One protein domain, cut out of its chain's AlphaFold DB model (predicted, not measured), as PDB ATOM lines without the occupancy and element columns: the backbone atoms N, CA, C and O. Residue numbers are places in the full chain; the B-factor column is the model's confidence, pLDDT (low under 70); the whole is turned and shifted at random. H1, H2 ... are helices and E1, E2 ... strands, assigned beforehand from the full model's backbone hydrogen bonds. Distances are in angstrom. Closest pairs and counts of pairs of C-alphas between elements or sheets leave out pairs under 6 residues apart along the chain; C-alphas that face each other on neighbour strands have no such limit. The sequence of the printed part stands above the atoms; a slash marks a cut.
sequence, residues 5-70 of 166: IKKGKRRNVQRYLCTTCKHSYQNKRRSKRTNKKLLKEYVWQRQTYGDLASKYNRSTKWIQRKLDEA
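AT A GLANCE: This is residues 5 to 70 of the 166 residues of an uncharacterized protein of Candidatus Magasanikbacteria bacterium CG10_big_fil_rev_8_21_14_0_10_36_16 (UniProt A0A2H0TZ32). Two small lobes sit at opposite ends of a rod: the sheet E1, E2, E3 and three crossed helices, H1, H2, H3, joined by residues 27 to 30. The printed part has 66 residues, with three named strands, then three named helices, a mixed class; the sheet, E1 - E2 - E3, is antiparallel. It is only just loose, close to extended: radius of gyration of the C-alphas 15.8 A, spans 49 by 19 by 18 A.

HOW THE PARTS SIT: Start at E1, residues 5 to 10, a hairpin with E2, residues 13 to 18; N 7 and O 15 are 2.9 A apart. E3, residues 24 to 26, completes a meander, each strand the antiparallel neighbour of the one before; N 16 and O 25 are 2.9 A apart. Next, H1, residues 31 to 44, is not on the sheet. Its residues 38 to 42 alone only just touch H2, residues 49 to 56, with 3 pairs of C-alphas within 8 A, the closest those of Leu 38 and Leu 52, 7.7 A. H3, residues 60 to 68, touches H2, about perpendicular at 82 degrees; the closest C-alphas are Ala 53 and Thr 60, 5.3 A. In these helices every O i to N i+4 pair is within hydrogen-bond range.

IN THESE COORDINATES: Find C-alpha 5 at (-27.456, -48.275, -25.561), where E1 begins. H1 runs 19.9 A from C-alpha 31; H3 ends at C-alpha 68, (-13.240, -16.449, -12.232).

THE WHOLE: The C-alphas farthest apart, Thr 20 and Arg 46, are 49.1 A apart. The printed part has no cut, its links are tight, and residues 29 to 33 have pLDDT under 70.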
ATOM      1  N   ILE A   5     -28.524 -47.333 -25.906       89.56
ATOM      2  CA  ILE A   5     -27.456 -48.275 -25.561       89.56
ATOM      3  C   ILE A   5     -26.320 -47.514 -24.875       89.56
ATOM      4  O   ILE A   5     -25.764 -46.559 -25.429       89.56
ATOM      5  N   LYS A   6     -25.933 -47.956 -23.674       88.88
ATOM      6  CA  LYS A   6     -24.699 -47.502 -23.016       88.88
ATOM      7  C   LYS A   6     -23.490 -48.071 -23.765       88.88
ATOM      8  O   LYS A   6     -23.400 -49.271 -23.990       88.88
ATOM      9  N   LYS A   7     -22.558 -47.204 -24.157       88.69
ATOM     10  CA  LYS A   7     -21.270 -47.573 -24.770       88.69
ATOM     11  C   LYS A   7     -20.127 -47.397 -23.756       88.69
ATOM     12  O   LYS A   7     -20.362 -47.332 -22.553       88.69
ATOM     13  N   GLY A   8     -18.883 -47.294 -24.222       85.94
ATOM     14  CA  GLY A   8     -17.740 -46.973 -23.364       85.94
ATOM     15  C   GLY A   8     -17.775 -45.551 -22.781       85.94
ATOM     16  O   GLY A   8     -18.639 -44.724 -23.098       85.94
ATOM     17  N   LYS A   9     -16.786 -45.238 -21.942       86.56
ATOM     18  CA  LYS A   9     -16.577 -43.893 -21.390       86.56
ATOM     19  C   LYS A   9     -15.507 -43.155 -22.193       86.56
ATOM     20  O   LYS A   9     -14.476 -43.722 -22.525       86.56
ATOM     21  N   ARG A  10     -15.706 -41.859 -22.459       80.06
ATOM     22  CA  ARG A  10     -14.653 -40.971 -22.992       80.06
ATOM     23  C   ARG A  10     -14.453 -39.817 -22.026       80.06
ATOM     24  O   ARG A  10     -15.424 -39.204 -21.595       80.06
ATOM     25  N   ARG A  11     -13.200 -39.532 -21.651       74.69
ATOM     26  CA  ARG A  11     -12.868 -38.517 -20.629       74.69
ATOM     27  C   ARG A  11     -13.662 -38.714 -19.328       74.69
ATOM     28  O   ARG A  11     -14.050 -37.730 -18.708       74.69
ATOM     29  N   ASN A  12     -13.920 -39.961 -18.928       77.94
ATOM     30  CA  ASN A  12     -14.727 -40.326 -17.755       77.94
ATOM     31  C   ASN A  12     -16.213 -39.889 -17.825       77.94
ATOM     32  O   ASN A  12     -16.847 -39.622 -16.807       77.94
ATOM     33  N   VAL A  13     -16.769 -39.757 -19.036       81.06
ATOM     34  CA  VAL A  13     -18.193 -39.478 -19.289       81.06
ATOM     35  C   VAL A  13     -18.792 -40.627 -20.096       81.06
ATOM     36  O   VAL A  13     -18.212 -41.056 -21.093       81.06
ATOM     37  N   GLN A  14     -19.950 -41.118 -19.653       88.31
ATOM     38  CA  GLN A  14     -20.708 -42.180 -20.314       88.31
ATOM     39  C   GLN A  14     -21.138 -41.747 -21.723       88.31
ATOM     40  O   GLN A  14     -21.742 -40.682 -21.886       88.31
ATOM     41  N   ARG A  15     -20.839 -42.575 -22.733       89.94
ATOM     42  CA  ARG A  15     -21.378 -42.419 -24.091       89.94
ATOM     43  C   ARG A  15     -22.663 -43.221 -24.239       89.94
ATOM     44  O   ARG A  15     -22.776 -44.324 -23.700       89.94
ATOM     45  N   TYR A  16     -23.585 -42.670 -25.009       92.06
ATOM     46  CA  TYR A  16     -24.862 -43.278 -25.337       92.06
ATOM     47  C   TYR A  16     -25.022 -43.323 -26.854       92.06
ATOM     48  O   TYR A  16     -24.567 -42.414 -27.550       92.06
ATOM     49  N   LEU A  17     -25.649 -44.385 -27.352       90.94
ATOM     50  CA  LEU A  17     -26.054 -44.533 -28.744       90.94
ATOM     51  C   LEU A  17     -27.578 -44.625 -28.783       90.94
ATOM     52  O   LEU A  17     -28.154 -45.493 -28.125       90.94
ATOM     53  N   CYS A  18     -28.217 -43.749 -29.551       89.81
ATOM     54  CA  CYS A  18     -29.637 -43.886 -29.855       89.81
ATOM     55  C   CYS A  18     -29.825 -45.018 -30.875       89.81
ATOM     56  O   CYS A  18     -29.167 -45.008 -31.917       89.81
ATOM     57  N   THR A  19     -30.694 -45.993 -30.600       88.50
ATOM     58  CA  THR A  19     -30.955 -47.104 -31.534       88.50
ATOM     59  C   THR A  19     -31.745 -46.661 -32.762       88.50
ATOM     60  O   THR A  19     -31.489 -47.188 -33.842       88.50
ATOM     61  N   THR A  20     -32.617 -45.659 -32.611       89.31
ATOM     62  CA  THR A  20     -33.502 -45.136 -33.664       89.31
ATOM     63  C   THR A  20     -32.752 -44.290 -34.694       89.31
ATOM     64  O   THR A  20     -32.849 -44.545 -35.885       89.31
ATOM     65  N   CYS A  21     -31.963 -43.301 -34.256       88.81
ATOM     66  CA  CYS A  21     -31.266 -42.375 -35.163       88.81
ATOM     67  C   CYS A  21     -29.763 -42.654 -35.315       88.81
ATOM     68  O   CYS A  21     -29.058 -41.872 -35.946       88.81
ATOM     69  N   LYS A  22     -29.243 -43.713 -34.674       87.88
ATOM     70  CA  LYS A  22     -27.814 -44.104 -34.649       87.88
ATOM     71  C   LYS A  22     -26.840 -43.003 -34.190       87.88
ATOM     72  O   LYS A  22     -25.624 -43.191 -34.215       87.88
ATOM     73  N   HIS A  23     -27.344 -41.874 -33.692       88.44
ATOM     74  CA  HIS A  23     -26.520 -40.783 -33.198       88.44
ATOM     75  C   HIS A  23     -25.866 -41.155 -31.862       88.44
ATOM     76  O   HIS A  23     -26.517 -41.621 -30.920       88.44
ATOM     77  N   SER A  24     -24.557 -40.920 -31.775       86.94
ATOM     78  CA  SER A  24     -23.782 -41.099 -30.552       86.94
ATOM     79  C   SER A  24     -23.622 -39.775 -29.822       86.94
ATOM     80  O   SER A  24     -23.032 -38.843 -30.360       86.94
ATOM     81  N   TYR A  25     -24.031 -39.721 -28.558       87.31
ATOM     82  CA  TYR A  25     -23.916 -38.515 -27.743       87.31
ATOM     83  C   TYR A  25     -23.279 -38.788 -26.376       87.31
ATOM     84  O   TYR A  25     -23.121 -39.924 -25.920       87.31
ATOM     85  N   GLN A  26     -22.857 -37.708 -25.724       85.31
ATOM     86  CA  GLN A  26     -22.371 -37.699 -24.347       85.31
ATOM     87  C   GLN A  26     -23.197 -36.700 -23.554       85.31
ATOM     88  O   GLN A  26     -23.486 -35.605 -24.038       85.31
ATOM     89  N   ASN A  27     -23.521 -37.039 -22.308       78.81
ATOM     90  CA  ASN A  27     -24.123 -36.056 -21.419       78.81
ATOM     91  C   ASN A  27     -23.134 -34.911 -21.178       78.81
ATOM     92  O   ASN A  27     -22.010 -35.123 -20.712       78.81
ATOM     93  N   LYS A  28     -23.561 -33.678 -21.472       70.31
ATOM     94  CA  LYS A  28     -22.765 -32.485 -21.176       70.31
ATOM     95  C   LYS A  28     -22.544 -32.400 -19.664       70.31
ATOM     96  O   LYS A  28     -23.482 -32.503 -18.871       70.31
ATOM     97  N   ARG A  29     -21.294 -32.185 -19.243       66.56
ATOM     98  CA  ARG A  29     -20.982 -31.918 -17.831       66.56
ATOM     99  C   ARG A  29     -21.663 -30.622 -17.402       66.56
ATOM    100  O   ARG A  29     -21.528 -29.600 -18.072       66.56
ATOM    101  N   ARG A  30     -22.352 -30.638 -16.259       66.00
ATOM    102  CA  ARG A  30     -22.997 -29.439 -15.694       66.00
ATOM    103  C   ARG A  30     -21.951 -28.512 -15.061       66.00
ATOM    104  O   ARG A  30     -21.797 -28.500 -13.842       66.00
ATOM    105  N   SER A  31     -21.257 -27.720 -15.880       63.44
ATOM    106  CA  SER A  31     -20.193 -26.795 -15.446       63.44
ATOM    107  C   SER A  31     -20.636 -25.829 -14.339       63.44
ATOM    108  O   SER A  31     -19.927 -25.659 -13.354       63.44
ATOM    109  N   LYS A  32     -21.855 -25.275 -14.423       61.38
ATOM    110  CA  LYS A  32     -22.393 -24.333 -13.419       61.38
ATOM    111  C   LYS A  32     -22.456 -24.917 -11.998       61.38
ATOM    112  O   LYS A  32     -22.175 -24.212 -11.032       61.38
ATOM    113  N   ARG A  33     -22.805 -26.205 -11.857       68.50
ATOM    114  CA  ARG A  33     -22.872 -26.883 -10.546       68.50
ATOM    115  C   ARG A  33     -21.469 -27.104  -9.978       68.50
ATOM    116  O   ARG A  33     -21.273 -26.966  -8.776       68.50
ATOM    117  N   THR A  34     -20.505 -27.388 -10.853       76.25
ATOM    118  CA  THR A  34     -19.091 -27.537 -10.494       76.25
ATOM    119  C   THR A  34     -18.482 -26.215 -10.023       76.25
ATOM    120  O   THR A  34     -17.876 -26.204  -8.959       76.25
ATOM    121  N   ASN A  35     -18.709 -25.097 -10.723       83.75
ATOM    122  CA  ASN A  35     -18.161 -23.789 -10.325       83.75
ATOM    123  C   ASN A  35     -18.697 -23.344  -8.955       83.75
ATOM    124  O   ASN A  35     -17.932 -22.901  -8.105       83.75
ATOM    125  N   LYS A  36     -20.002 -23.526  -8.697       84.19
ATOM    126  CA  LYS A  36     -20.603 -23.205  -7.390       84.19
ATOM    127  C   LYS A  36     -20.013 -24.055  -6.259       84.19
ATOM    128  O   LYS A  36     -19.824 -23.544  -5.160       84.19
ATOM    129  N   LYS A  37     -19.729 -25.337  -6.521       88.81
ATOM    130  CA  LYS A  37     -19.084 -26.230  -5.547       88.81
ATOM    131  C   LYS A  37     -17.648 -25.784  -5.263       88.81
ATOM    132  O   LYS A  37     -17.322 -25.591  -4.100       88.81
ATOM    133  N   LEU A  38     -16.850 -25.545  -6.306       90.75
ATOM    134  CA  LEU A  38     -15.474 -25.050  -6.178       90.75
ATOM    135  C   LEU A  38     -15.415 -23.742  -5.389       90.75
ATOM    136  O   LEU A  38     -14.642 -23.641  -4.445       90.75
ATOM    137  N   LEU A  39     -16.282 -22.778  -5.712       89.06
ATOM    138  CA  LEU A  39     -16.349 -21.512  -4.983       89.06
ATOM    139  C   LEU A  39     -16.728 -21.717  -3.511       89.06
ATOM    140  O   LEU A  39     -16.165 -21.063  -2.639       89.06
ATOM    141  N   LYS A  40     -17.660 -22.634  -3.216       90.31
ATOM    142  CA  LYS A  40     -18.044 -22.948  -1.832       90.31
ATOM    143  C   LYS A  40     -16.861 -23.519  -1.045       90.31
ATOM    144  O   LYS A  40     -16.650 -23.109   0.087       90.31
ATOM    145  N   GLU A  41     -16.122 -24.455  -1.627       92.00
ATOM    146  CA  GLU A  41     -14.965 -25.082  -0.975       92.00
ATOM    147  C   GLU A  41     -13.813 -24.084  -0.797       92.00
ATOM    148  O   GLU A  41     -13.260 -23.975   0.292       92.00
ATOM    149  N   TYR A  42     -13.539 -23.264  -1.814       93.06
ATOM    150  CA  TYR A  42     -12.551 -22.188  -1.734       93.06
ATOM    151  C   TYR A  42     -12.861 -21.196  -0.598       93.06
ATOM    152  O   TYR A  42     -12.018 -20.942   0.256       93.06
ATOM    153  N   VAL A  43     -14.094 -20.672  -0.545       89.50
ATOM    154  CA  VAL A  43     -14.480 -19.628   0.424       89.50
ATOM    155  C   VAL A  43     -14.699 -20.189   1.831       89.50
ATOM    156  O   VAL A  43     -14.198 -19.628   2.801       89.50
ATOM    157  N   TRP A  44     -15.460 -21.279   1.971       90.44
ATOM    158  CA  TRP A  44     -15.930 -21.748   3.283       90.44
ATOM    159  C   TRP A  44     -15.062 -22.838   3.903       90.44
ATOM    160  O   TRP A  44     -15.098 -23.006   5.115       90.44
ATOM    161  N   GLN A  45     -14.300 -23.577   3.096       92.00
ATOM    162  CA  GLN A  45     -13.377 -24.608   3.584       92.00
ATOM    163  C   GLN A  45     -11.914 -24.155   3.509       92.00
ATOM    164  O   GLN A  45     -11.026 -24.957   3.775       92.00
ATOM    165  N   ARG A  46     -11.661 -22.885   3.150       90.19
ATOM    166  CA  ARG A  46     -10.323 -22.273   3.077       90.19
ATOM    167  C   ARG A  46      -9.335 -23.060   2.201       90.19
ATOM    168  O   ARG A  46      -8.137 -23.038   2.459       90.19
ATOM    169  N   GLN A  47      -9.827 -23.760   1.175       93.06
ATOM    170  CA  GLN A  47      -8.971 -24.561   0.295       93.06
ATOM    171  C   GLN A  47      -8.190 -23.663  -0.667       93.06
ATOM    172  O   GLN A  47      -8.770 -22.788  -1.311       93.06
ATOM    173  N   THR A  48      -6.890 -23.905  -0.812       93.44
ATOM    174  CA  THR A  48      -6.046 -23.193  -1.776       93.44
ATOM    175  C   THR A  48      -6.266 -23.703  -3.204       93.44
ATOM    176  O   THR A  48      -6.922 -24.721  -3.449       93.44
ATOM    177  N   TYR A  49      -5.689 -23.013  -4.195       93.56
ATOM    178  CA  TYR A  49      -5.692 -23.512  -5.576       93.56
ATOM    179  C   TYR A  49      -4.971 -24.856  -5.711       93.56
ATOM    180  O   TYR A  49      -5.390 -25.660  -6.541       93.56
ATOM    181  N   GLY A  50      -3.931 -25.102  -4.907       94.38
ATOM    182  CA  GLY A  50      -3.214 -26.377  -4.863       94.38
ATOM    183  C   GLY A  50      -4.089 -27.499  -4.312       94.38
ATOM    184  O   GLY A  50      -4.257 -28.522  -4.971       94.38
ATOM    185  N   ASP A  51      -4.750 -27.266  -3.177       94.00
ATOM    186  CA  ASP A  51      -5.635 -28.262  -2.552       94.00
ATOM    187  C   ASP A  51      -6.770 -28.669  -3.492       94.00
ATOM    188  O   ASP A  51      -7.080 -29.850  -3.667       94.00
ATOM    189  N   LEU A  52      -7.378 -27.681  -4.153       94.62
ATOM    190  CA  LEU A  52      -8.432 -27.908  -5.136       94.62
ATOM    191  C   LEU A  52      -7.899 -28.594  -6.403       94.62
ATOM    192  O   LEU A  52      -8.579 -29.453  -6.964       94.62
ATOM    193  N   ALA A  53      -6.698 -28.246  -6.862       95.12
ATOM    194  CA  ALA A  53      -6.063 -28.893  -8.007       95.12
ATOM    195  C   ALA A  53      -5.854 -30.392  -7.744       95.12
ATOM    196  O   ALA A  53      -6.311 -31.220  -8.541       95.12
ATOM    197  N   SER A  54      -5.279 -30.734  -6.588       93.88
ATOM    198  CA  SER A  54      -5.068 -32.114  -6.144       93.88
ATOM    199  C   SER A  54      -6.393 -32.862  -5.979       93.88
ATOM    200  O   SER A  54      -6.593 -33.920  -6.573       93.88
ATOM    201  N   LYS A  55      -7.363 -32.271  -5.270       92.69
ATOM    202  CA  LYS A  55      -8.675 -32.887  -4.997       92.69
ATOM    203  C   LYS A  55      -9.491 -33.186  -6.254       92.69
ATOM    204  O   LYS A  55     -10.200 -34.188  -6.308       92.69
ATOM    205  N   TYR A  56      -9.443 -32.311  -7.259       90.00
ATOM    206  CA  TYR A  56     -10.218 -32.476  -8.495       90.00
ATOM    207  C   TYR A  56      -9.421 -33.113  -9.638       90.00
ATOM    208  O   TYR A  56      -9.989 -33.299 -10.721       90.00
ATOM    209  N   ASN A  57      -8.145 -33.447  -9.412       90.31
ATOM    210  CA  ASN A  57      -7.194 -33.891 -10.430       90.31
ATOM    211  C   ASN A  57      -7.202 -32.956 -11.659       90.31
ATOM    212  O   ASN A  57      -7.558 -33.324 -12.788       90.31
ATOM    213  N   ARG A  58      -6.935 -31.670 -11.400       92.94
ATOM    214  CA  ARG A  58      -6.928 -30.575 -12.384       92.94
ATOM    215  C   ARG A  58      -5.736 -29.664 -12.150       92.94
ATOM    216  O   ARG A  58      -5.219 -29.592 -11.050       92.94
ATOM    217  N   SER A  59      -5.346 -28.904 -13.171       93.81
ATOM    218  CA  SER A  59      -4.334 -27.863 -12.996       93.81
ATOM    219  C   SER A  59      -4.873 -26.683 -12.184       93.81
ATOM    220  O   SER A  59      -6.058 -26.345 -12.257       93.81
ATOM    221  N   THR A  60      -3.979 -25.991 -11.480       94.81
ATOM    222  CA  THR A  60      -4.274 -24.740 -10.759       94.81
ATOM    223  C   THR A  60      -4.903 -23.687 -11.679       94.81
ATOM    224  O   THR A  60      -5.927 -23.103 -11.333       94.81
ATOM    225  N   LYS A  61      -4.386 -23.532 -12.911       95.00
ATOM    226  CA  LYS A  61      -4.971 -22.665 -13.956       95.00
ATOM    227  C   LYS A  61      -6.427 -23.025 -14.279       95.00
ATOM    228  O   LYS A  61      -7.251 -22.144 -14.522       95.00
ATOM    229  N   TRP A  62      -6.770 -24.318 -14.294       93.31
ATOM    230  CA  TRP A  62      -8.150 -24.748 -14.528       93.31
ATOM    231  C   TRP A  62      -9.063 -24.355 -13.362       93.31
ATOM    232  O   TRP A  62     -10.178 -23.900 -13.616       93.31
ATOM    233  N   ILE A  63      -8.593 -24.488 -12.115       93.62
ATOM    234  CA  ILE A  63      -9.322 -24.060 -10.910       93.62
ATOM    235  C   ILE A  63      -9.542 -22.546 -10.920       93.62
ATOM    236  O   ILE A  63     -10.681 -22.110 -10.772       93.62
ATOM    237  N   GLN A  64      -8.490 -21.763 -11.180       92.75
ATOM    238  CA  GLN A  64      -8.559 -20.303 -11.265       92.75
ATOM    239  C   GLN A  64      -9.632 -19.857 -12.263       92.75
ATOM    240  O   GLN A  64     -10.592 -19.197 -11.878       92.75
ATOM    241  N   ARG A  65      -9.570 -20.349 -13.509       91.56
ATOM    242  CA  ARG A  65     -10.579 -20.034 -14.534       91.56
ATOM    243  C   ARG A  65     -12.003 -20.373 -14.083       91.56
ATOM    244  O   ARG A  65     -12.950 -19.668 -14.416       91.56
ATOM    245  N   LYS A  66     -12.182 -21.469 -13.342       89.69
ATOM    246  CA  LYS A  66     -13.504 -21.902 -12.861       89.69
ATOM    247  C   LYS A  66     -14.046 -21.021 -11.740       89.69
ATOM    248  O   LYS A  66     -15.264 -20.843 -11.672       89.69
ATOM    249  N   LEU A  67     -13.170 -20.489 -10.892       89.31
ATOM    250  CA  LEU A  67     -13.523 -19.501  -9.875       89.31
ATOM    251  C   LEU A  67     -13.811 -18.134 -10.513       89.31
ATOM    252  O   LEU A  67     -14.818 -17.527 -10.166       89.31
ATOM    253  N   ASP A  68     -13.029 -17.713 -11.509       87.56
ATOM    254  CA  ASP A  68     -13.240 -16.449 -12.232       87.56
ATOM    255  C   ASP A  68     -14.559 -16.437 -13.031       87.56
ATOM    256  O   ASP A  68     -15.259 -15.427 -13.100       87.56
ATOM    257  N   GLU A  69     -14.961 -17.584 -13.592       86.69
ATOM    258  CA  GLU A  69     -16.272 -17.763 -14.237       86.69
ATOM    259  C   GLU A  69     -17.455 -17.617 -13.252       86.69
ATOM    260  O   GLU A  69     -18.609 -17.467 -13.678       86.69
ATOM    261  N   ALA A  70     -17.219 -17.723 -11.940       79.12
ATOM    262  CA  ALA A  70     -18.275 -17.661 -10.940       79.12
ATOM    263  C   ALA A  70     -18.746 -16.213 -10.736       79.12
ATOM    264  O   ALA A  70     -18.222 -15.454  -9.926       79.12
TER     265      ALA A  70